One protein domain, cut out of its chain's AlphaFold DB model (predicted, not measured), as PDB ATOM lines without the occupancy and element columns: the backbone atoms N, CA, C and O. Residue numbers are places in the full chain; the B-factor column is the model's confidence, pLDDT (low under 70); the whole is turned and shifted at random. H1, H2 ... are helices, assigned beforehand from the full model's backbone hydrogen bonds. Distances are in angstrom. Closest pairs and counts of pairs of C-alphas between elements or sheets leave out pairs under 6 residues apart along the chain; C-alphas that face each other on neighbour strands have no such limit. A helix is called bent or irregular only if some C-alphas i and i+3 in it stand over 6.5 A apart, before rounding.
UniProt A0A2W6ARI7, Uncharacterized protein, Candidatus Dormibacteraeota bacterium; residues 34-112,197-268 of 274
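Overview. This is residues 34 to 112 and 197 to 268 of the 274 residues of an uncharacterized protein of Candidatus Dormibacteraeota bacterium (UniProt A0A2W6ARI7). Two long helical layers run side by side as a loose bundle: H2 with H3 and H4a running back along it, and the hairpin of H5 and H6. The layers meet round H3 and spread apart towards the other end, where the short H1 and the turned-off arm H4b lie beyond H4a. The printed part has 151 residues with six named helices in the order H1 to H6 and no named strand; the class is all helix. The whole is loose, with a radius of gyration of the C-alphas of 18.7 A and spans of 53 by 43 by 25 A.

Arrangement. H1, residues 34 to 38, touches no helix. H2, residues 48 to 74, and H3, residues 80 to 89, form a helical hairpin at a shallow tilt of 12 degrees; their closest C-alphas, those of Met 69 and Ala 87, are 5.0 A apart. H4, residues 91 to 111, was assigned as one helix by its hydrogen bonds but is bent: C-alphas 100 and 103 are 6.8 A apart, and its arms H4a, residues 91 to 100, and H4b, residues 103 to 111, stand at a steep tilt of 40 degrees. H3 and H4a meet only through their link. H2 touches H4a with residues 58 to 65 alone, closest at the C-alphas of Ala 62 and Leu 94, 5.9 A, and H4b with residues 48 to 55 alone, closest at those of Pro 48 and Ala 108, 4.6 A. H1 is close to H4b but not clearly touching, the closest C-alphas, those of Val 37 and Pro 103, being 7.0 A apart. H5, residues 197 to 225, and H6, residues 232 to 267, form a helical hairpin at a shallow tilt of 10 degrees, with the C-alphas of Gly 220 and Gly 243 closest at 4.2 A. H5 has a kink of 48 degrees near residue 207 and is only just irregular, C-alphas 203 and 206 being 6.8 A apart. H3 touches H6, running the same way at a shallow tilt of 16 degrees, closest at the C-alphas of Val 82 and Ala 236, 4.6 A. H5 touches H4a with residues 210 to 214 alone, closest at the C-alphas of Pro 93 and Ala 214, 5.9 A. H2 is apart from H5 and H6. Each O i to N i+4 pair is within hydrogen-bond range in H1, H2, H3, H4a, H4b and H6; in H5 it is 21 of 25.

Along the chain. H1 begins with C-alpha 34 at (52.890, -71.204, 32.319). H2 is 38.6 A long, H5 40.1 A and H6 53.0 A. H6 ends with C-alpha 267 at (70.549, -95.832, 23.070).

Size, cuts and confidence. The C-alphas farthest apart, those of Pro 77 and Leu 268, are 56.2 A apart. Residues 113 to 196 are not printed; the gap across the cut is 35.2 A. Of the links printed whole, none is long. Mean pLDDT of the printed part is 80.2; 13 residues are under 70, among them residues 75 to 78.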
ATOM      1  N   GLU A  34      54.094 -71.845  31.786       70.38
ATOM      2  CA  GLU A  34      52.890 -71.204  32.319       70.38
ATOM      3  C   GLU A  34      51.640 -72.015  31.982       70.38
ATOM      4  O   GLU A  34      50.855 -72.303  32.876       70.38
ATOM      5  N   ARG A  35      51.488 -72.478  30.735       70.25
ATOM      6  CA  ARG A  35      50.371 -73.357  30.338       70.25
ATOM      7  C   ARG A  35      50.386 -74.693  31.081       70.25
ATOM      8  O   ARG A  35      49.326 -75.210  31.427       70.25
ATOM      9  N   TYR A  36      51.567 -75.248  31.340       68.62
ATOM     10  CA  TYR A  36      51.721 -76.471  32.125       68.62
ATOM     11  C   TYR A  36      51.288 -76.258  33.581       68.62
ATOM     12  O   TYR A  36      50.448 -76.994  34.090       68.62
ATOM     13  N   VAL A  37      51.763 -75.195  34.233       67.50
ATOM     14  CA  VAL A  37      51.362 -74.847  35.607       67.50
ATOM     15  C   VAL A  37      49.867 -74.513  35.684       67.50
ATOM     16  O   VAL A  37      49.175 -74.981  36.584       67.50
ATOM     17  N   GLN A  38      49.340 -73.776  34.703       71.31
ATOM     18  CA  GLN A  38      47.918 -73.428  34.598       71.31
ATOM     19  C   GLN A  38      47.009 -74.636  34.368       71.31
ATOM     20  O   GLN A  38      45.832 -74.563  34.697       71.31
ATOM     21  N   SER A  39      47.532 -75.737  33.825       65.88
ATOM     22  CA  SER A  39      46.783 -76.987  33.637       65.88
ATOM     23  C   SER A  39      46.981 -77.997  34.774       65.88
ATOM     24  O   SER A  39      46.566 -79.148  34.661       65.88
ATOM     25  N   GLY A  40      47.574 -77.565  35.894       62.88
ATOM     26  CA  GLY A  40      47.739 -78.373  37.106       62.88
ATOM     27  C   GLY A  40      49.107 -79.034  37.238       62.88
ATOM     28  O   GLY A  40      49.318 -79.819  38.163       62.88
ATOM     29  N   GLY A  41      50.047 -78.713  36.347       77.88
ATOM     30  CA  GLY A  41      51.417 -79.204  36.381       77.88
ATOM     31  C   GLY A  41      51.479 -80.730  36.401       77.88
ATOM     32  O   GLY A  41      50.908 -81.402  35.547       77.88
ATOM     33  N   MET A  42      52.142 -81.288  37.415       73.75
ATOM     34  CA  MET A  42      52.311 -82.741  37.564       73.75
ATOM     35  C   MET A  42      51.007 -83.492  37.859       73.75
ATOM     36  O   MET A  42      50.959 -84.712  37.713       73.75
ATOM     37  N   LEU A  43      49.960 -82.778  38.277       75.38
ATOM     38  CA  LEU A  43      48.647 -83.336  38.597       75.38
ATOM     39  C   LEU A  43      47.672 -83.248  37.414       75.38
ATOM     40  O   LEU A  43      46.517 -83.662  37.528       75.38
ATOM     41  N   GLN A  44      48.135 -82.764  36.259       79.19
ATOM     42  CA  GLN A  44      47.362 -82.769  35.025       79.19
ATOM     43  C   GLN A  44      46.979 -84.205  34.629       79.19
ATOM     44  O   GLN A  44      47.810 -85.119  34.644       79.19
ATOM     45  N   GLY A  45      45.714 -84.398  34.254       74.44
ATOM     46  CA  GLY A  45      45.156 -85.676  33.815       74.44
ATOM     47  C   GLY A  45      44.631 -86.582  34.932       74.44
ATOM     48  O   GLY A  45      43.913 -87.542  34.638       74.44
ATOM     49  N   TYR A  46      44.929 -86.293  36.201       80.25
ATOM     50  CA  TYR A  46      44.404 -87.053  37.338       80.25
ATOM     51  C   TYR A  46      42.967 -86.663  37.672       80.25
ATOM     52  O   TYR A  46      42.545 -85.534  37.429       80.25
ATOM     53  N   SER A  47      42.206 -87.597  38.247       82.81
ATOM     54  CA  SER A  47      40.832 -87.305  38.653       82.81
ATOM     55  C   SER A  47      40.799 -86.229  39.749       82.81
ATOM     56  O   SER A  47      41.635 -86.264  40.662       82.81
ATOM     57  N   PRO A  48      39.825 -85.299  39.711       81.25
ATOM     58  CA  PRO A  48      39.672 -84.280  40.749       81.25
ATOM     59  C   PRO A  48      39.595 -84.873  42.166       81.25
ATOM     60  O   PRO A  48      40.170 -84.319  43.100       81.25
ATOM     61  N   GLU A  49      38.956 -86.035  42.338       84.62
ATOM     62  CA  GLU A  49      38.847 -86.754  43.618       84.62
ATOM     63  C   GLU A  49      40.215 -87.152  44.177       84.62
ATOM     64  O   GLU A  49      40.479 -86.991  45.371       84.62
ATOM     65  N   LEU A  50      41.081 -87.685  43.312       82.94
ATOM     66  CA  LEU A  50      42.412 -88.142  43.687       82.94
ATOM     67  C   LEU A  50      43.293 -86.945  44.039       82.94
ATOM     68  O   LEU A  50      43.965 -86.967  45.067       82.94
ATOM     69  N   VAL A  51      43.227 -85.875  43.244       83.00
ATOM     70  CA  VAL A  51      43.967 -84.634  43.506       83.00
ATOM     71  C   VAL A  51      43.560 -84.014  44.844       83.00
ATOM     72  O   VAL A  51      44.427 -83.642  45.632       83.00
ATOM     73  N   VAL A  52      42.262 -83.963  45.162       85.31
ATOM     74  CA  VAL A  52      41.781 -83.477  46.469       85.31
ATOM     75  C   VAL A  52      42.275 -84.369  47.609       85.31
ATOM     76  O   VAL A  52      42.664 -83.861  48.660       85.31
ATOM     77  N   ARG A  53      42.298 -85.694  47.420       85.50
ATOM     78  CA  ARG A  53      42.813 -86.628  48.430       85.50
ATOM     79  C   ARG A  53      44.310 -86.418  48.683       85.50
ATOM     80  O   ARG A  53      44.706 -86.335  49.841       85.50
ATOM     81  N   ILE A  54      45.112 -86.258  47.627       84.69
ATOM     82  CA  ILE A  54      46.532 -85.884  47.738       84.69
ATOM     83  C   ILE A  54      46.672 -84.548  48.470       84.69
ATOM     84  O   ILE A  54      47.481 -84.440  49.385       84.69
ATOM     85  N   GLY A  55      45.843 -83.559  48.125       82.88
ATOM     86  CA  GLY A  55      45.813 -82.262  48.799       82.88
ATOM     87  C   GLY A  55      45.584 -82.368  50.307       82.88
ATOM     88  O   GLY A  55      46.256 -81.686  51.073       82.88
ATOM     89  N   ARG A  56      44.695 -83.263  50.756       84.31
ATOM     90  CA  ARG A  56      44.455 -83.507  52.191       84.31
ATOM     91  C   ARG A  56      45.649 -84.153  52.886       84.31
ATOM     92  O   ARG A  56      46.013 -83.714  53.971       84.31
ATOM     93  N   PHE A  57      46.273 -85.157  52.271       85.69
ATOM     94  CA  PHE A  57      47.484 -85.770  52.830       85.69
ATOM     95  C   PHE A  57      48.643 -84.775  52.901       85.69
ATOM     96  O   PHE A  57      49.357 -84.727  53.898       85.69
ATOM     97  N   ALA A  58      48.786 -83.930  51.883       84.38
ATOM     98  CA  ALA A  58      49.773 -82.862  51.874       84.38
ATOM     99  C   ALA A  58      49.503 -81.808  52.952       84.38
ATOM    100  O   ALA A  58      50.437 -81.358  53.605       84.38
ATOM    101  N   ALA A  59      48.238 -81.447  53.180       84.81
ATOM    102  CA  ALA A  59      47.858 -80.554  54.269       84.81
ATOM    103  C   ALA A  59      48.183 -81.166  55.641       84.81
ATOM    104  O   ALA A  59      48.752 -80.483  56.486       84.81
ATOM    105  N   ALA A  60      47.902 -82.456  55.847       85.44
ATOM    106  CA  ALA A  60      48.276 -83.155  57.076       85.44
ATOM    107  C   ALA A  60      49.800 -83.168  57.290       85.44
ATOM    108  O   ALA A  60      50.270 -82.879  58.388       85.44
ATOM    109  N   ALA A  61      50.578 -83.424  56.235       85.75
ATOM    110  CA  ALA A  61      52.039 -83.361  56.289       85.75
ATOM    111  C   ALA A  61      52.555 -81.940  56.575       85.75
ATOM    112  O   ALA A  61      53.498 -81.773  57.345       85.75
ATOM    113  N   ALA A  62      51.923 -80.910  56.006       85.56
ATOM    114  CA  ALA A  62      52.247 -79.512  56.282       85.56
ATOM    115  C   ALA A  62      51.978 -79.151  57.750       85.56
ATOM    116  O   ALA A  62      52.826 -78.535  58.389       85.56
ATOM    117  N   VAL A  63      50.844 -79.588  58.307       88.69
ATOM    118  CA  VAL A  63      50.535 -79.419  59.736       88.69
ATOM    119  C   VAL A  63      51.568 -80.143  60.599       88.69
ATOM    120  O   VAL A  63      52.075 -79.550  61.542       88.69
ATOM    121  N   ALA A  64      51.947 -81.376  60.251       87.31
ATOM    122  CA  ALA A  64      53.000 -82.097  60.962       87.31
ATOM    123  C   ALA A  64      54.340 -81.339  60.933       87.31
ATOM    124  O   ALA A  64      54.981 -81.210  61.971       87.31
ATOM    125  N   CYS A  65      54.725 -80.762  59.788       87.00
ATOM    126  CA  CYS A  65      55.925 -79.920  59.691       87.00
ATOM    127  C   CYS A  65      55.839 -78.691  60.611       87.00
ATOM    128  O   CYS A  65      56.809 -78.377  61.292       87.00
ATOM    129  N   LEU A  66      54.680 -78.025  60.681       88.19
ATOM    130  CA  LEU A  66      54.475 -76.880  61.576       88.19
ATOM    131  C   LEU A  66      54.529 -77.275  63.057       88.19
ATOM    132  O   LEU A  66      55.086 -76.534  63.863       88.19
ATOM    133  N   VAL A  67      53.989 -78.441  63.418       87.56
ATOM    134  CA  VAL A  67      54.077 -78.975  64.785       87.56
ATOM    135  C   VAL A  67      55.532 -79.255  65.152       87.56
ATOM    136  O   VAL A  67      55.967 -78.848  66.225       87.56
ATOM    137  N   VAL A  68      56.309 -79.878  64.262       85.50
ATOM    138  CA  VAL A  68      57.740 -80.124  64.500       85.50
ATOM    139  C   VAL A  68      58.514 -78.811  64.625       85.50
ATOM    140  O   VAL A  68      59.281 -78.657  65.571       85.50
ATOM    141  N   MET A  69      58.259 -77.828  63.756       84.50
ATOM    142  CA  MET A  69      58.838 -76.485  63.893       84.50
ATOM    143  C   MET A  69      58.522 -75.861  65.255       84.50
ATOM    144  O   MET A  69      59.417 -75.332  65.910       84.50
ATOM    145  N   ALA A  70      57.263 -75.932  65.697       84.88
ATOM    146  CA  ALA A  70      56.856 -75.408  66.994       84.88
ATOM    147  C   ALA A  70      57.583 -76.127  68.139       84.88
ATOM    148  O   ALA A  70      58.105 -75.466  69.030       84.88
ATOM    149  N   LEU A  71      57.696 -77.458  68.084       83.81
ATOM    150  CA  LEU A  71      58.438 -78.243  69.074       83.81
ATOM    151  C   LEU A  71      59.926 -77.864  69.112       83.81
ATOM    152  O   LEU A  71      60.467 -77.676  70.196       83.81
ATOM    153  N   ILE A  72      60.573 -77.680  67.958       81.88
ATOM    154  CA  ILE A  72      61.981 -77.246  67.866       81.88
ATOM    155  C   ILE A  72      62.183 -75.854  68.480       81.88
ATOM    156  O   ILE A  72      63.219 -75.582  69.085       81.88
ATOM    157  N   LEU A  73      61.205 -74.957  68.352       80.88
ATOM    158  CA  LEU A  73      61.288 -73.628  68.955       80.88
ATOM    159  C   LEU A  73      61.053 -73.664  70.475       80.88
ATOM    160  O   LEU A  73      61.721 -72.930  71.211       80.88
ATOM    161  N   LEU A  74      60.134 -74.516  70.944       78.50
ATOM    162  CA  LEU A  74      59.616 -74.486  72.316       78.50
ATOM    163  C   LEU A  74      60.356 -75.409  73.301       78.50
ATOM    164  O   LEU A  74      60.477 -75.049  74.468       78.50
ATOM    165  N   LEU A  75      60.823 -76.587  72.866       69.44
ATOM    166  CA  LEU A  75      61.265 -77.663  73.773       69.44
ATOM    167  C   LEU A  75      62.780 -77.835  74.014       69.44
ATOM    168  O   LEU A  75      63.110 -78.361  75.077       69.44
ATOM    169  N   PRO A  76      63.725 -77.502  73.114       68.38
ATOM    170  CA  PRO A  76      65.086 -77.999  73.295       68.38
ATOM    171  C   PRO A  76      65.990 -77.070  74.130       68.38
ATOM    172  O   PRO A  76      65.718 -75.874  74.236       68.38
ATOM    173  N   PRO A  77      67.123 -77.582  74.657       66.44
ATOM    174  CA  PRO A  77      68.090 -76.823  75.459       66.44
ATOM    175  C   PRO A  77      69.028 -75.928  74.621       66.44
ATOM    176  O   PRO A  77      70.044 -75.462  75.124       66.44
ATOM    177  N   TYR A  78      68.734 -75.699  73.335       64.38
ATOM    178  CA  TYR A  78      69.617 -74.959  72.427       64.38
ATOM    179  C   TYR A  78      69.580 -73.449  72.663       64.38
ATOM    180  O   TYR A  78      68.536 -72.899  73.036       64.38
ATOM    181  N   GLY A  79      70.669 -72.767  72.301       72.25
ATOM    182  CA  GLY A  79      70.667 -71.326  72.076       72.25
ATOM    183  C   GLY A  79      69.693 -70.916  70.968       72.25
ATOM    184  O   GLY A  79      69.460 -71.651  70.004       72.25
ATOM    185  N   TRP A  80      69.125 -69.715  71.089       79.19
ATOM    186  CA  TRP A  80      68.188 -69.134  70.118       79.19
ATOM    187  C   TRP A  80      68.619 -69.246  68.638       79.19
ATOM    188  O   TRP A  80      67.764 -69.584  67.815       79.19
ATOM    189  N   PRO A  81      69.901 -69.030  68.265       79.88
ATOM    190  CA  PRO A  81      70.330 -69.093  66.864       79.88
ATOM    191  C   PRO A  81      70.123 -70.466  66.209       79.88
ATOM    192  O   PRO A  81      69.659 -70.551  65.073       79.88
ATOM    193  N   VAL A  82      70.414 -71.549  66.933       81.19
ATOM    194  CA  VAL A  82      70.306 -72.926  66.420       81.19
ATOM    195  C   VAL A  82      68.843 -73.308  66.203       81.19
ATOM    196  O   VAL A  82      68.509 -73.920  65.190       81.19
ATOM    197  N   ARG A  83      67.944 -72.871  67.099       81.19
ATOM    198  CA  ARG A  83      66.495 -73.117  66.971       81.19
ATOM    199  C   ARG A  83      65.916 -72.493  65.707       81.19
ATOM    200  O   ARG A  83      65.113 -73.125  65.028       81.19
ATOM    201  N   ILE A  84      66.336 -71.267  65.384       82.19
ATOM    202  CA  ILE A  84      65.885 -70.561  64.178       82.19
ATOM    203  C   ILE A  84      66.347 -71.310  62.926       82.19
ATOM    204  O   ILE A  84      65.537 -71.552  62.033       82.19
ATOM    205  N   VAL A  85      67.621 -71.707  62.864       82.31
ATOM    206  CA  VAL A  85      68.173 -72.441  61.712       82.31
ATOM    207  C   VAL A  85      67.477 -73.790  61.533       82.31
ATOM    208  O   VAL A  85      67.026 -74.092  60.427       82.31
ATOM    209  N   ALA A  86      67.318 -74.567  62.605       81.44
ATOM    210  CA  ALA A  86      66.623 -75.849  62.559       81.44
ATOM    211  C   ALA A  86      65.158 -75.684  62.111       81.44
ATOM    212  O   ALA A  86      64.705 -76.376  61.202       81.44
ATOM    213  N   ALA A  87      64.431 -74.697  62.647       83.56
ATOM    214  CA  ALA A  87      63.053 -74.421  62.236       83.56
ATOM    215  C   ALA A  87      62.941 -73.959  60.769       83.56
ATOM    216  O   ALA A  87      62.001 -74.343  60.072       83.56
ATOM    217  N   LEU A  88      63.897 -73.165  60.270       85.88
ATOM    218  CA  LEU A  88      63.907 -72.697  58.878       85.88
ATOM    219  C   LEU A  88      64.040 -73.845  57.872       85.88
ATOM    220  O   LEU A  88      63.435 -73.787  56.801       85.88
ATOM    221  N   VAL A  89      64.781 -74.905  58.197       86.19
ATOM    222  CA  VAL A  89      64.944 -76.056  57.294       86.19
ATOM    223  C   VAL A  89      63.620 -76.788  57.062       86.19
ATOM    224  O   VAL A  89      63.338 -77.222  55.943       86.19
ATOM    225  N   TRP A  90      62.738 -76.827  58.060       85.75
ATOM    226  CA  TRP A  90      61.400 -77.414  57.932       85.75
ATOM    227  C   TRP A  90      60.447 -76.612  57.029       85.75
ATOM    228  O   TRP A  90      59.435 -77.147  56.568       85.75
ATOM    229  N   VAL A  91      60.797 -75.373  56.665       85.69
ATOM    230  CA  VAL A  91      60.080 -74.602  55.633       85.69
ATOM    231  C   VAL A  91      60.311 -75.191  54.235       85.69
ATOM    232  O   VAL A  91      59.452 -75.060  53.362       85.69
ATOM    233  N   VAL A  92      61.431 -75.885  54.002       83.56
ATOM    234  CA  VAL A  92      61.799 -76.430  52.684       83.56
ATOM    235  C   VAL A  92      60.784 -77.473  52.170       83.56
ATOM    236  O   VAL A  92      60.264 -77.285  51.064       83.56
ATOM    237  N   PRO A  93      60.415 -78.532  52.926       81.19
ATOM    238  CA  PRO A  93      59.339 -79.445  52.526       81.19
ATOM    239  C   PRO A  93      57.995 -78.748  52.298       81.19
ATOM    240  O   PRO A  93      57.275 -79.093  51.357       81.19
ATOM    241  N   LEU A  94      57.666 -77.759  53.133       85.12
ATOM    242  CA  LEU A  94      56.445 -76.955  53.031       85.12
ATOM    243  C   LEU A  94      56.397 -76.190  51.703       85.12
ATOM    244  O   LEU A  94      55.400 -76.265  50.982       85.12
ATOM    245  N   ALA A  95      57.488 -75.513  51.342       84.06
ATOM    246  CA  ALA A  95      57.601 -74.756  50.101       84.06
ATOM    247  C   ALA A  95      57.504 -75.661  48.864       84.06
ATOM    248  O   ALA A  95      56.754 -75.355  47.930       84.06
ATOM    249  N   PHE A  96      58.201 -76.804  48.862       81.25
ATOM    250  CA  PHE A  96      58.109 -77.770  47.765       81.25
ATOM    251  C   PHE A  96      56.703 -78.358  47.646       81.25
ATOM    252  O   PHE A  96      56.107 -78.309  46.568       81.25
ATOM    253  N   GLY A  97      56.139 -78.861  48.745       79.75
ATOM    254  CA  GLY A  97      54.796 -79.439  48.764       79.75
ATOM    255  C   GLY A  97      53.741 -78.449  48.277       79.75
ATOM    256  O   GLY A  97      52.931 -78.779  47.408       79.75
ATOM    257  N   ALA A  98      53.799 -77.204  48.755       81.38
ATOM    258  CA  ALA A  98      52.890 -76.152  48.321       81.38
ATOM    259  C   ALA A  98      53.019 -75.859  46.817       81.38
ATOM    260  O   ALA A  98      52.006 -75.795  46.118       81.38
ATOM    261  N   SER A  99      54.248 -75.744  46.300       79.06
ATOM    262  CA  SER A  99      54.509 -75.428  44.889       79.06
ATOM    263  C   SER A  99      53.943 -76.477  43.924       79.06
ATOM    264  O   SER A  99      53.374 -76.125  42.890       79.06
ATOM    265  N   PHE A 100      54.033 -77.765  44.273       77.25
ATOM    266  CA  PHE A 100      53.553 -78.847  43.409       77.25
ATOM    267  C   PHE A 100      52.050 -79.128  43.541       77.25
ATOM    268  O   PHE A 100      51.418 -79.541  42.567       77.25
ATOM    269  N   ILE A 101      51.468 -78.924  44.725       82.06
ATOM    270  CA  ILE A 101      50.136 -79.456  45.053       82.06
ATOM    271  C   ILE A 101      49.056 -78.375  44.997       82.06
ATOM    272  O   ILE A 101      47.967 -78.624  44.474       82.06
ATOM    273  N   VAL A 102      49.346 -77.155  45.464       82.31
ATOM    274  CA  VAL A 102      48.356 -76.064  45.538       82.31
ATOM    275  C   VAL A 102      47.762 -75.711  44.168       82.31
ATOM    276  O   VAL A 102      46.532 -75.603  44.084       82.31
ATOM    277  N   PRO A 103      48.548 -75.579  43.076       80.56
ATOM    278  CA  PRO A 103      47.984 -75.286  41.760       80.56
ATOM    279  C   PRO A 103      47.002 -76.367  41.292       80.56
ATOM    280  O   PRO A 103      45.902 -76.040  40.854       80.56
ATOM    281  N   GLY A 104      47.352 -77.648  41.448       79.00
ATOM    282  CA  GLY A 104      46.492 -78.763  41.042       79.00
ATOM    283  C   GLY A 104      45.211 -78.860  41.871       79.00
ATOM    284  O   GLY A 104      44.126 -79.018  41.314       79.00
ATOM    285  N   VAL A 105      45.303 -78.690  43.194       82.44
ATOM    286  CA  VAL A 105      44.140 -78.724  44.098       82.44
ATOM    287  C   VAL A 105      43.168 -77.582  43.798       82.44
ATOM    288  O   VAL A 105      41.958 -77.805  43.737       82.44
ATOM    289  N   ARG A 106      43.673 -76.368  43.536       84.50
ATOM    290  CA  ARG A 106      42.828 -75.224  43.165       84.50
ATOM    291  C   ARG A 106      42.036 -75.493  41.883       84.50
ATOM    292  O   ARG A 106      40.865 -75.124  41.814       84.50
ATOM    293  N   LEU A 107      42.650 -76.131  40.887       83.38
ATOM    294  CA  LEU A 107      41.975 -76.500  39.638       83.38
ATOM    295  C   LEU A 107      40.994 -77.661  39.834       83.38
ATOM    296  O   LEU A 107      39.898 -77.611  39.286       83.38
ATOM    297  N   ALA A 108      41.317 -78.640  40.686       82.38
ATOM    298  CA  ALA A 108      40.405 -79.734  41.033       82.38
ATOM    299  C   ALA A 108      39.090 -79.226  41.643       82.38
ATOM    300  O   ALA A 108      38.013 -79.732  41.330       82.38
ATOM    301  N   PHE A 109      39.159 -78.199  42.497       83.12
ATOM    302  CA  PHE A 109      37.964 -77.574  43.066       83.12
ATOM    303  C   PHE A 109      37.125 -76.813  42.035       83.12
ATOM    304  O   PHE A 109      35.905 -76.760  42.189       83.12
ATOM    305  N   LYS A 110      37.751 -76.236  41.001       84.06
ATOM    306  CA  LYS A 110      37.033 -75.597  39.888       84.06
ATOM    307  C   LYS A 110      36.359 -76.634  38.996       84.06
ATOM    308  O   LYS A 110      35.166 -76.528  38.748       84.06
ATOM    309  N   ASP A 111      37.079 -77.693  38.633       82.31
ATOM    310  CA  ASP A 111      36.561 -78.773  37.784       82.31
ATOM    311  C   ASP A 111      35.379 -79.522  38.397       82.31
ATOM    312  O   ASP A 111      34.545 -80.051  37.673       82.31
ATOM    313  N   ARG A 112      35.264 -79.559  39.728       79.31
ATOM    314  CA  ARG A 112      34.088 -80.132  40.399       79.31
ATOM    315  C   ARG A 112      32.799 -79.345  40.178       79.31
ATOM    316  O   ARG A 112      31.727 -79.895  40.405       79.31
ATOM    317  N   LYS A 197      61.996-100.203  31.663       73.25
ATOM    318  CA  LYS A 197      62.212 -99.911  33.094       73.25
ATOM    319  C   LYS A 197      62.929 -98.566  33.307       73.25
ATOM    320  O   LYS A 197      62.650 -97.874  34.282       73.25
ATOM    321  N   VAL A 198      63.784 -98.168  32.363       68.12
ATOM    322  CA  VAL A 198      64.518 -96.890  32.348       68.12
ATOM    323  C   VAL A 198      63.567 -95.687  32.300       68.12
ATOM    324  O   VAL A 198      63.702 -94.755  33.088       68.12
ATOM    325  N   VAL A 199      62.522 -95.748  31.469       67.75
ATOM    326  CA  VAL A 199      61.509 -94.684  31.364       67.75
ATOM    327  C   VAL A 199      60.702 -94.571  32.660       67.75
ATOM    328  O   VAL A 199      60.369 -93.465  33.083       67.75
ATOM    329  N   LYS A 200      60.422 -95.694  33.339       68.62
ATOM    330  CA  LYS A 200      59.759 -95.679  34.655       68.62
ATOM    331  C   LYS A 200      60.619 -94.980  35.715       68.62
ATOM    332  O   LYS A 200      60.090 -94.185  36.483       68.62
ATOM    333  N   ARG A 201      61.936 -95.229  35.725       71.88
ATOM    334  CA  ARG A 201      62.886 -94.567  36.641       71.88
ATOM    335  C   ARG A 201      62.977 -93.067  36.374       71.88
ATOM    336  O   ARG A 201      62.854 -92.285  37.310       71.88
ATOM    337  N   LEU A 202      63.102 -92.665  35.108       71.69
ATOM    338  CA  LEU A 202      63.181 -91.255  34.716       71.69
ATOM    339  C   LEU A 202      61.950 -90.452  35.176       71.69
ATOM    340  O   LEU A 202      62.091 -89.318  35.623       71.69
ATOM    341  N   ARG A 203      60.752 -91.056  35.146       69.31
ATOM    342  CA  ARG A 203      59.512 -90.417  35.627       69.31
ATOM    343  C   ARG A 203      59.450 -90.216  37.142       69.31
ATOM    344  O   ARG A 203      58.721 -89.339  37.591       69.31
ATOM    345  N   LEU A 204      60.164 -91.026  37.923       74.88
ATOM    346  CA  LEU A 204      60.166 -90.921  39.387       74.88
ATOM    347  C   LEU A 204      61.139 -89.852  39.894       74.88
ATOM    348  O   LEU A 204      60.923 -89.301  40.972       74.88
ATOM    349  N   LEU A 205      62.176 -89.516  39.123       77.00
ATOM    350  CA  LEU A 205      63.213 -88.568  39.549       77.00
ATOM    351  C   LEU A 205      62.679 -87.190  39.972       77.00
ATOM    352  O   LEU A 205      63.135 -86.712  41.012       77.00
ATOM    353  N   PRO A 206      61.713 -86.562  39.269       72.75
ATOM    354  CA  PRO A 206      61.169 -85.264  39.675       72.75
ATOM    355  C   PRO A 206      60.408 -85.286  41.007       72.75
ATOM    356  O   PRO A 206      60.209 -84.232  41.596       72.75
ATOM    357  N   ILE A 207      59.986 -86.464  41.479       78.12
ATOM    358  CA  ILE A 207      59.285 -86.642  42.760       78.12
ATOM    359  C   ILE A 207      60.283 -87.030  43.850       78.12
ATOM    360  O   ILE A 207      60.302 -86.444  44.924       78.12
ATOM    361  N   VAL A 208      61.143 -88.009  43.566       80.06
ATOM    362  CA  VAL A 208      62.075 -88.573  44.547       80.06
ATOM    363  C   VAL A 208      63.191 -87.586  44.893       80.06
ATOM    364  O   VAL A 208      63.550 -87.461  46.058       80.06
ATOM    365  N   THR A 209      63.710 -86.841  43.912       81.50
ATOM    366  CA  THR A 209      64.812 -85.888  44.137       81.50
ATOM    367  C   THR A 209      64.476 -84.813  45.175       81.50
ATOM    368  O   THR A 209      65.249 -84.687  46.122       81.50
ATOM    369  N   PRO A 210      63.365 -84.050  45.072       79.56
ATOM    370  CA  PRO A 210      63.049 -83.034  46.078       79.56
ATOM    371  C   PRO A 210      62.766 -83.637  47.460       79.56
ATOM    372  O   PRO A 210      63.091 -83.006  48.458       79.56
ATOM    373  N   ILE A 211      62.226 -84.862  47.532       82.62
ATOM    374  CA  ILE A 211      62.002 -85.564  48.804       82.62
ATOM    375  C   ILE A 211      63.338 -85.912  49.467       82.62
ATOM    376  O   ILE A 211      63.552 -85.547  50.618       82.62
ATOM    377  N   ILE A 212      64.249 -86.582  48.751       83.62
ATOM    378  CA  ILE A 212      65.566 -86.949  49.296       83.62
ATOM    379  C   ILE A 212      66.358 -85.691  49.658       83.62
ATOM    380  O   ILE A 212      67.009 -85.662  50.695       83.62
ATOM    381  N   LEU A 213      66.277 -84.638  48.841       84.88
ATOM    382  CA  LEU A 213      66.943 -83.366  49.110       84.88
ATOM    383  C   LEU A 213      66.423 -82.723  50.399       84.88
ATOM    384  O   LEU A 213      67.224 -82.322  51.239       84.88
ATOM    385  N   ALA A 214      65.102 -82.657  50.578       81.81
ATOM    386  CA  ALA A 214      64.501 -82.119  51.793       81.81
ATOM    387  C   ALA A 214      64.875 -82.953  53.029       81.81
ATOM    388  O   ALA A 214      65.251 -82.389  54.051       81.81
ATOM    389  N   LEU A 215      64.849 -84.287  52.922       83.81
ATOM    390  CA  LEU A 215      65.265 -85.184  54.004       83.81
ATOM    391  C   LEU A 215      66.746 -85.021  54.356       83.81
ATOM    392  O   LEU A 215      67.083 -84.985  55.532       83.81
ATOM    393  N   ALA A 216      67.629 -84.895  53.366       82.88
ATOM    394  CA  ALA A 216      69.059 -84.704  53.600       82.88
ATOM    395  C   ALA A 216      69.360 -83.363  54.282       82.88
ATOM    396  O   ALA A 216      70.204 -83.316  55.175       82.88
ATOM    397  N   ALA A 217      68.643 -82.300  53.904       81.62
ATOM    398  CA  ALA A 217      68.741 -81.006  54.572       81.62
ATOM    399  C   ALA A 217      68.273 -81.093  56.035       81.62
ATOM    400  O   ALA A 217      69.001 -80.668  56.925       81.62
ATOM    401  N   ILE A 218      67.101 -81.696  56.282       84.56
ATOM    402  CA  ILE A 218      66.536 -81.870  57.632       84.56
ATOM    403  C   ILE A 218      67.471 -82.698  58.506       84.56
ATOM    404  O   ILE A 218      67.895 -82.234  59.555       84.56
ATOM    405  N   LEU A 219      67.846 -83.899  58.059       85.12
ATOM    406  CA  LEU A 219      68.702 -84.792  58.837       85.12
ATOM    407  C   LEU A 219      70.074 -84.169  59.094       85.12
ATOM    408  O   LEU A 219      70.590 -84.276  60.199       85.12
ATOM    409  N   GLY A 220      70.654 -83.490  58.102       80.25
ATOM    410  CA  GLY A 220      71.931 -82.800  58.259       80.25
ATOM    411  C   GLY A 220      71.885 -81.710  59.325       80.25
ATOM    412  O   GLY A 220      72.770 -81.640  60.173       80.25
ATOM    413  N   THR A 221      70.847 -80.875  59.302       80.75
ATOM    414  CA  THR A 221      70.710 -79.773  60.257       80.75
ATOM    415  C   THR A 221      70.275 -80.256  61.639       80.75
ATOM    416  O   THR A 221      70.854 -79.807  62.624       80.75
ATOM    417  N   ASP A 222      69.340 -81.202  61.738       81.44
ATOM    418  CA  ASP A 222      68.823 -81.703  63.019       81.44
ATOM    419  C   ASP A 222      69.870 -82.536  63.777       81.44
ATOM    420  O   ASP A 222      70.020 -82.382  64.990       81.44
ATOM    421  N   VAL A 223      70.653 -83.370  63.079       83.25
ATOM    422  CA  VAL A 223      71.752 -84.133  63.701       83.25
ATOM    423  C   VAL A 223      72.822 -83.194  64.242       83.25
ATOM    424  O   VAL A 223      73.311 -83.398  65.351       83.25
ATOM    425  N   VAL A 224      73.171 -82.145  63.492       79.94
ATOM    426  CA  VAL A 224      74.157 -81.172  63.970       79.94
ATOM    427  C   VAL A 224      73.594 -80.324  65.100       79.94
ATOM    428  O   VAL A 224      74.322 -80.042  66.045       79.94
ATOM    429  N   ALA A 225      72.310 -79.968  65.063       76.38
ATOM    430  CA  ALA A 225      71.658 -79.236  66.145       76.38
ATOM    431  C   ALA A 225      71.707 -80.002  67.479       76.38
ATOM    432  O   ALA A 225      71.868 -79.374  68.518       76.38
ATOM    433  N   LEU A 226      71.650 -81.339  67.451       78.19
ATOM    434  CA  LEU A 226      71.746 -82.201  68.638       78.19
ATOM    435  C   LEU A 226      73.165 -82.310  69.229       78.19
ATOM    436  O   LEU A 226      73.316 -82.806  70.347       78.19
ATOM    437  N   LEU A 227      74.206 -81.874  68.511       79.31
ATOM    438  CA  LEU A 227      75.583 -81.919  69.010       79.31
ATOM    439  C   LEU A 227      75.844 -80.771  70.001       79.31
ATOM    440  O   LEU A 227      75.505 -79.627  69.703       79.31
ATOM    441  N   PRO A 228      76.497 -81.030  71.148       74.44
ATOM    442  CA  PRO A 228      76.875 -79.982  72.091       74.44
ATOM    443  C   PRO A 228      78.092 -79.207  71.559       74.44
ATOM    444  O   PRO A 228      79.237 -79.579  71.811       74.44
ATOM    445  N   ILE A 229      77.853 -78.142  70.788       74.75
ATOM    446  CA  ILE A 229      78.898 -77.291  70.201       74.75
ATOM    447  C   ILE A 229      78.740 -75.867  70.744       74.75
ATOM    448  O   ILE A 229      77.695 -75.247  70.589       74.75
ATOM    449  N   HIS A 230      79.807 -75.324  71.326       76.00
ATOM    450  CA  HIS A 230      79.892 -73.918  71.718       76.00
ATOM    451  C   HIS A 230      81.004 -73.225  70.926       76.00
ATOM    452  O   HIS A 230      82.032 -73.856  70.662       76.00
ATOM    453  N   PRO A 231      80.865 -71.935  70.570       82.31
ATOM    454  CA  PRO A 231      79.739 -71.022  70.812       82.31
ATOM    455  C   PRO A 231      78.548 -71.208  69.849       82.31
ATOM    456  O   PRO A 231      78.712 -71.604  68.695       82.31
ATOM    457  N   ASP A 232      77.352 -70.820  70.301       78.44
ATOM    458  CA  ASP A 232      76.062 -71.064  69.627       78.44
ATOM    459  C   ASP A 232      75.956 -70.489  68.202       78.44
ATOM    460  O   ASP A 232      75.257 -71.040  67.352       78.44
ATOM    461  N   LEU A 233      76.655 -69.387  67.908       80.62
ATOM    462  CA  LEU A 233      76.695 -68.805  66.559       80.62
ATOM    463  C   LEU A 233      77.469 -69.688  65.575       80.62
ATOM    464  O   LEU A 233      77.033 -69.879  64.439       80.62
ATOM    465  N   LEU A 234      78.602 -70.246  66.014       82.31
ATOM    466  CA  LEU A 234      79.366 -71.190  65.205       82.31
ATOM    467  C   LEU A 234      78.592 -72.497  65.049       82.31
ATOM    468  O   LEU A 234      78.534 -73.033  63.947       82.31
ATOM    469  N   HIS A 235      77.918 -72.957  66.104       80.38
ATOM    470  CA  HIS A 235      77.042 -74.127  66.041       80.38
ATOM    471  C   HIS A 235      75.929 -73.961  64.997       80.38
ATOM    472  O   HIS A 235      75.758 -74.828  64.139       80.38
ATOM    473  N   ALA A 236      75.236 -72.820  64.995       79.69
ATOM    474  CA  ALA A 236      74.202 -72.515  64.007       79.69
ATOM    475  C   ALA A 236      74.762 -72.455  62.573       79.69
ATOM    476  O   ALA A 236      74.156 -72.995  61.644       79.69
ATOM    477  N   GLY A 237      75.941 -71.849  62.392       82.88
ATOM    478  CA  GLY A 237      76.629 -71.800  61.100       82.88
ATOM    479  C   GLY A 237      77.010 -73.188  60.580       82.88
ATOM    480  O   GLY A 237      76.758 -73.501  59.418       82.88
ATOM    481  N   VAL A 238      77.554 -74.051  61.443       84.12
ATOM    482  CA  VAL A 238      77.916 -75.432  61.089       84.12
ATOM    483  C   VAL A 238      76.671 -76.259  60.763       84.12
ATOM    484  O   VAL A 238      76.673 -76.979  59.767       84.12
ATOM    485  N   ALA A 239      75.582 -76.116  61.525       82.19
ATOM    486  CA  ALA A 239      74.322 -76.818  61.261       82.19
ATOM    487  C   ALA A 239      73.722 -76.451  59.895       82.19
ATOM    488  O   ALA A 239      73.251 -77.324  59.156       82.19
ATOM    489  N   LEU A 240      73.787 -75.168  59.529       85.06
ATOM    490  CA  LEU A 240      73.362 -74.695  58.215       85.06
ATOM    491  C   LEU A 240      74.279 -75.222  57.104       85.06
ATOM    492  O   LEU A 240      73.791 -75.716  56.088       85.06
ATOM    493  N   LEU A 241      75.600 -75.137  57.291       87.31
ATOM    494  CA  LEU A 241      76.583 -75.569  56.294       87.31
ATOM    495  C   LEU A 241      76.507 -77.070  56.021       87.31
ATOM    496  O   LEU A 241      76.534 -77.468  54.859       87.31
ATOM    497  N   VAL A 242      76.373 -77.904  57.054       86.50
ATOM    498  CA  VAL A 242      76.260 -79.361  56.895       86.50
ATOM    499  C   VAL A 242      74.956 -79.734  56.193       86.50
ATOM    500  O   VAL A 242      74.984 -80.510  55.236       86.50
ATOM    501  N   GLY A 243      73.825 -79.139  56.592       80.44
ATOM    502  CA  GLY A 243      72.542 -79.349  55.913       80.44
ATOM    503  C   GLY A 243      72.584 -78.928  54.440       80.44
ATOM    504  O   GLY A 243      72.165 -79.680  53.556       80.44
ATOM    505  N   ALA A 244      73.166 -77.760  54.151       84.69
ATOM    506  CA  ALA A 244      73.330 -77.260  52.788       84.69
ATOM    507  C   ALA A 244      74.285 -78.129  51.952       84.69
ATOM    508  O   ALA A 244      73.984 -78.431  50.796       84.69
ATOM    509  N   ALA A 245      75.408 -78.571  52.524       87.62
ATOM    510  CA  ALA A 245      76.381 -79.427  51.850       87.62
ATOM    511  C   ALA A 245      75.785 -80.797  51.497       87.62
ATOM    512  O   ALA A 245      75.957 -81.269  50.372       87.62
ATOM    513  N   LEU A 246      75.026 -81.411  52.413       84.31
ATOM    514  CA  LEU A 246      74.331 -82.675  52.154       84.31
ATOM    515  C   LEU A 246      73.254 -82.519  51.075       84.31
ATOM    516  O   LEU A 246      73.183 -83.337  50.155       84.31
ATOM    517  N   ALA A 247      72.462 -81.446  51.120       80.31
ATOM    518  CA  ALA A 247      71.480 -81.152  50.079       80.31
ATOM    519  C   ALA A 247      72.141 -80.930  48.704       80.31
ATOM    520  O   ALA A 247      71.670 -81.458  47.692       80.31
ATOM    521  N   ALA A 248      73.262 -80.202  48.663       83.69
ATOM    522  CA  ALA A 248      74.039 -79.974  47.447       83.69
ATOM    523  C   ALA A 248      74.638 -81.277  46.893       83.69
ATOM    524  O   ALA A 248      74.589 -81.507  45.684       83.69
ATOM    525  N   ALA A 249      75.137 -82.161  47.761       85.12
ATOM    526  CA  ALA A 249      75.649 -83.472  47.370       85.12
ATOM    527  C   ALA A 249      74.549 -84.353  46.758       85.12
ATOM    528  O   ALA A 249      74.742 -84.928  45.684       85.12
ATOM    529  N   VAL A 250      73.365 -84.404  47.380       85.12
ATOM    530  CA  VAL A 250      72.194 -85.122  46.845       85.12
ATOM    531  C   VAL A 250      71.770 -84.558  45.491       85.12
ATOM    532  O   VAL A 250      71.502 -85.315  44.556       85.12
ATOM    533  N   TYR A 251      71.735 -83.232  45.357       85.12
ATOM    534  CA  TYR A 251      71.407 -82.580  44.093       85.12
ATOM    535  C   TYR A 251      72.429 -82.913  42.994       85.12
ATOM    536  O   TYR A 251      72.044 -83.292  41.885       85.12
ATOM    537  N   GLY A 252      73.725 -82.855  43.311       82.69
ATOM    538  CA  GLY A 252      74.806 -83.220  42.395       82.69
ATOM    539  C   GLY A 252      74.734 -84.682  41.944       82.69
ATOM    540  O   GLY A 252      74.797 -84.966  40.746       82.69
ATOM    541  N   LEU A 253      74.515 -85.610  42.880       85.31
ATOM    542  CA  LEU A 253      74.322 -87.033  42.585       85.31
ATOM    543  C   LEU A 253      73.092 -87.273  41.703       85.31
ATOM    544  O   LEU A 253      73.169 -88.039  40.739       85.31
ATOM    545  N   SER A 254      71.980 -86.585  41.973       82.19
ATOM    546  CA  SER A 254      70.772 -86.677  41.146       82.19
ATOM    547  C   SER A 254      71.028 -86.199  39.714       82.19
ATOM    548  O   SER A 254      70.628 -86.875  38.766       82.19
ATOM    549  N   LEU A 255      71.768 -85.101  39.521       84.50
ATOM    550  CA  LEU A 255      72.135 -84.610  38.187       84.50
ATOM    551  C   LEU A 255      73.010 -85.600  37.411       84.50
ATOM    552  O   LEU A 255      72.783 -85.827  36.220       84.50
ATOM    553  N   LEU A 256      74.001 -86.209  38.066       86.69
ATOM    554  CA  LEU A 256      74.844 -87.230  37.439       86.69
ATOM    555  C   LEU A 256      74.022 -88.464  37.047       86.69
ATOM    556  O   LEU A 256      74.155 -88.976  35.933       86.69
ATOM    557  N   PHE A 257      73.124 -88.899  37.928       83.06
ATOM    558  CA  PHE A 257      72.238 -90.028  37.671       83.06
ATOM    559  C   PHE A 257      71.245 -89.744  36.534       83.06
ATOM    560  O   PHE A 257      71.053 -90.587  35.659       83.06
ATOM    561  N   GLN A 258      70.680 -88.533  36.481       80.19
ATOM    562  CA  GLN A 258      69.842 -88.077  35.370       80.19
ATOM    563  C   GLN A 258      70.603 -88.140  34.047       80.19
ATOM    564  O   GLN A 258      70.106 -88.732  33.092       80.19
ATOM    565  N   ARG A 259      71.825 -87.592  33.990       83.06
ATOM    566  CA  ARG A 259      72.667 -87.627  32.781       83.06
ATOM    567  C   ARG A 259      72.936 -89.054  32.308       83.06
ATOM    568  O   ARG A 259      72.873 -89.312  31.109       83.06
ATOM    569  N   ARG A 260      73.201 -89.981  33.232       83.69
ATOM    570  CA  ARG A 260      73.393 -91.401  32.907       83.69
ATOM    571  C   ARG A 260      72.129 -92.022  32.309       83.69
ATOM    572  O   ARG A 260      72.211 -92.665  31.270       83.69
ATOM    573  N   ILE A 261      70.971 -91.789  32.922       77.50
ATOM    574  CA  ILE A 261      69.694 -92.324  32.434       77.50
ATOM    575  C   ILE A 261      69.337 -91.757  31.059       77.50
ATOM    576  O   ILE A 261      68.854 -92.503  30.215       77.50
ATOM    577  N   TYR A 262      69.578 -90.468  30.805       78.06
ATOM    578  CA  TYR A 262      69.326 -89.883  29.484       78.06
ATOM    579  C   TYR A 262      70.149 -90.565  28.388       78.06
ATOM    580  O   TYR A 262      69.584 -90.920  27.358       78.06
ATOM    581  N   ARG A 263      71.431 -90.851  28.650       80.69
ATOM    582  CA  ARG A 263      72.275 -91.623  27.721       80.69
ATOM    583  C   ARG A 263      71.720 -93.027  27.474       80.69
ATOM    584  O   ARG A 263      71.660 -93.469  26.336       80.69
ATOM    585  N   GLU A 264      71.259 -93.715  28.520       75.75
ATOM    586  CA  GLU A 264      70.626 -95.037  28.379       75.75
ATOM    587  C   GLU A 264      69.328 -94.970  27.548       75.75
ATOM    588  O   GLU A 264      69.060 -95.860  26.746       75.75
ATOM    589  N   VAL A 265      68.523 -93.913  27.690       71.31
ATOM    590  CA  VAL A 265      67.307 -93.722  26.879       71.31
ATOM    591  C   VAL A 265      67.642 -93.445  25.414       71.31
ATOM    592  O   VAL A 265      66.989 -94.019  24.546       71.31
ATOM    593  N   GLU A 266      68.651 -92.619  25.132       73.62
ATOM    594  CA  GLU A 266      69.096 -92.322  23.763       73.62
ATOM    595  C   GLU A 266      69.490 -93.601  23.014       73.62
ATOM    596  O   GLU A 266      69.063 -93.795  21.879       73.62
ATOM    597  N   THR A 267      70.178 -94.537  23.677       75.25
ATOM    598  CA  THR A 267      70.549 -95.832  23.070       75.25
ATOM    599  C   THR A 267      69.363 -96.750  22.754       75.25
ATOM    600  O   THR A 267      69.494 -97.675  21.959       75.25
ATOM    601  N   LEU A 268      68.196 -96.508  23.361       67.06
ATOM    602  CA  LEU A 268      66.984 -97.310  23.177       67.06
ATOM    603  C   LEU A 268      66.014 -96.706  22.148       67.06
ATOM    604  O   LEU A 268      64.982 -97.316  21.857       67.06
TER     605      LEU A 268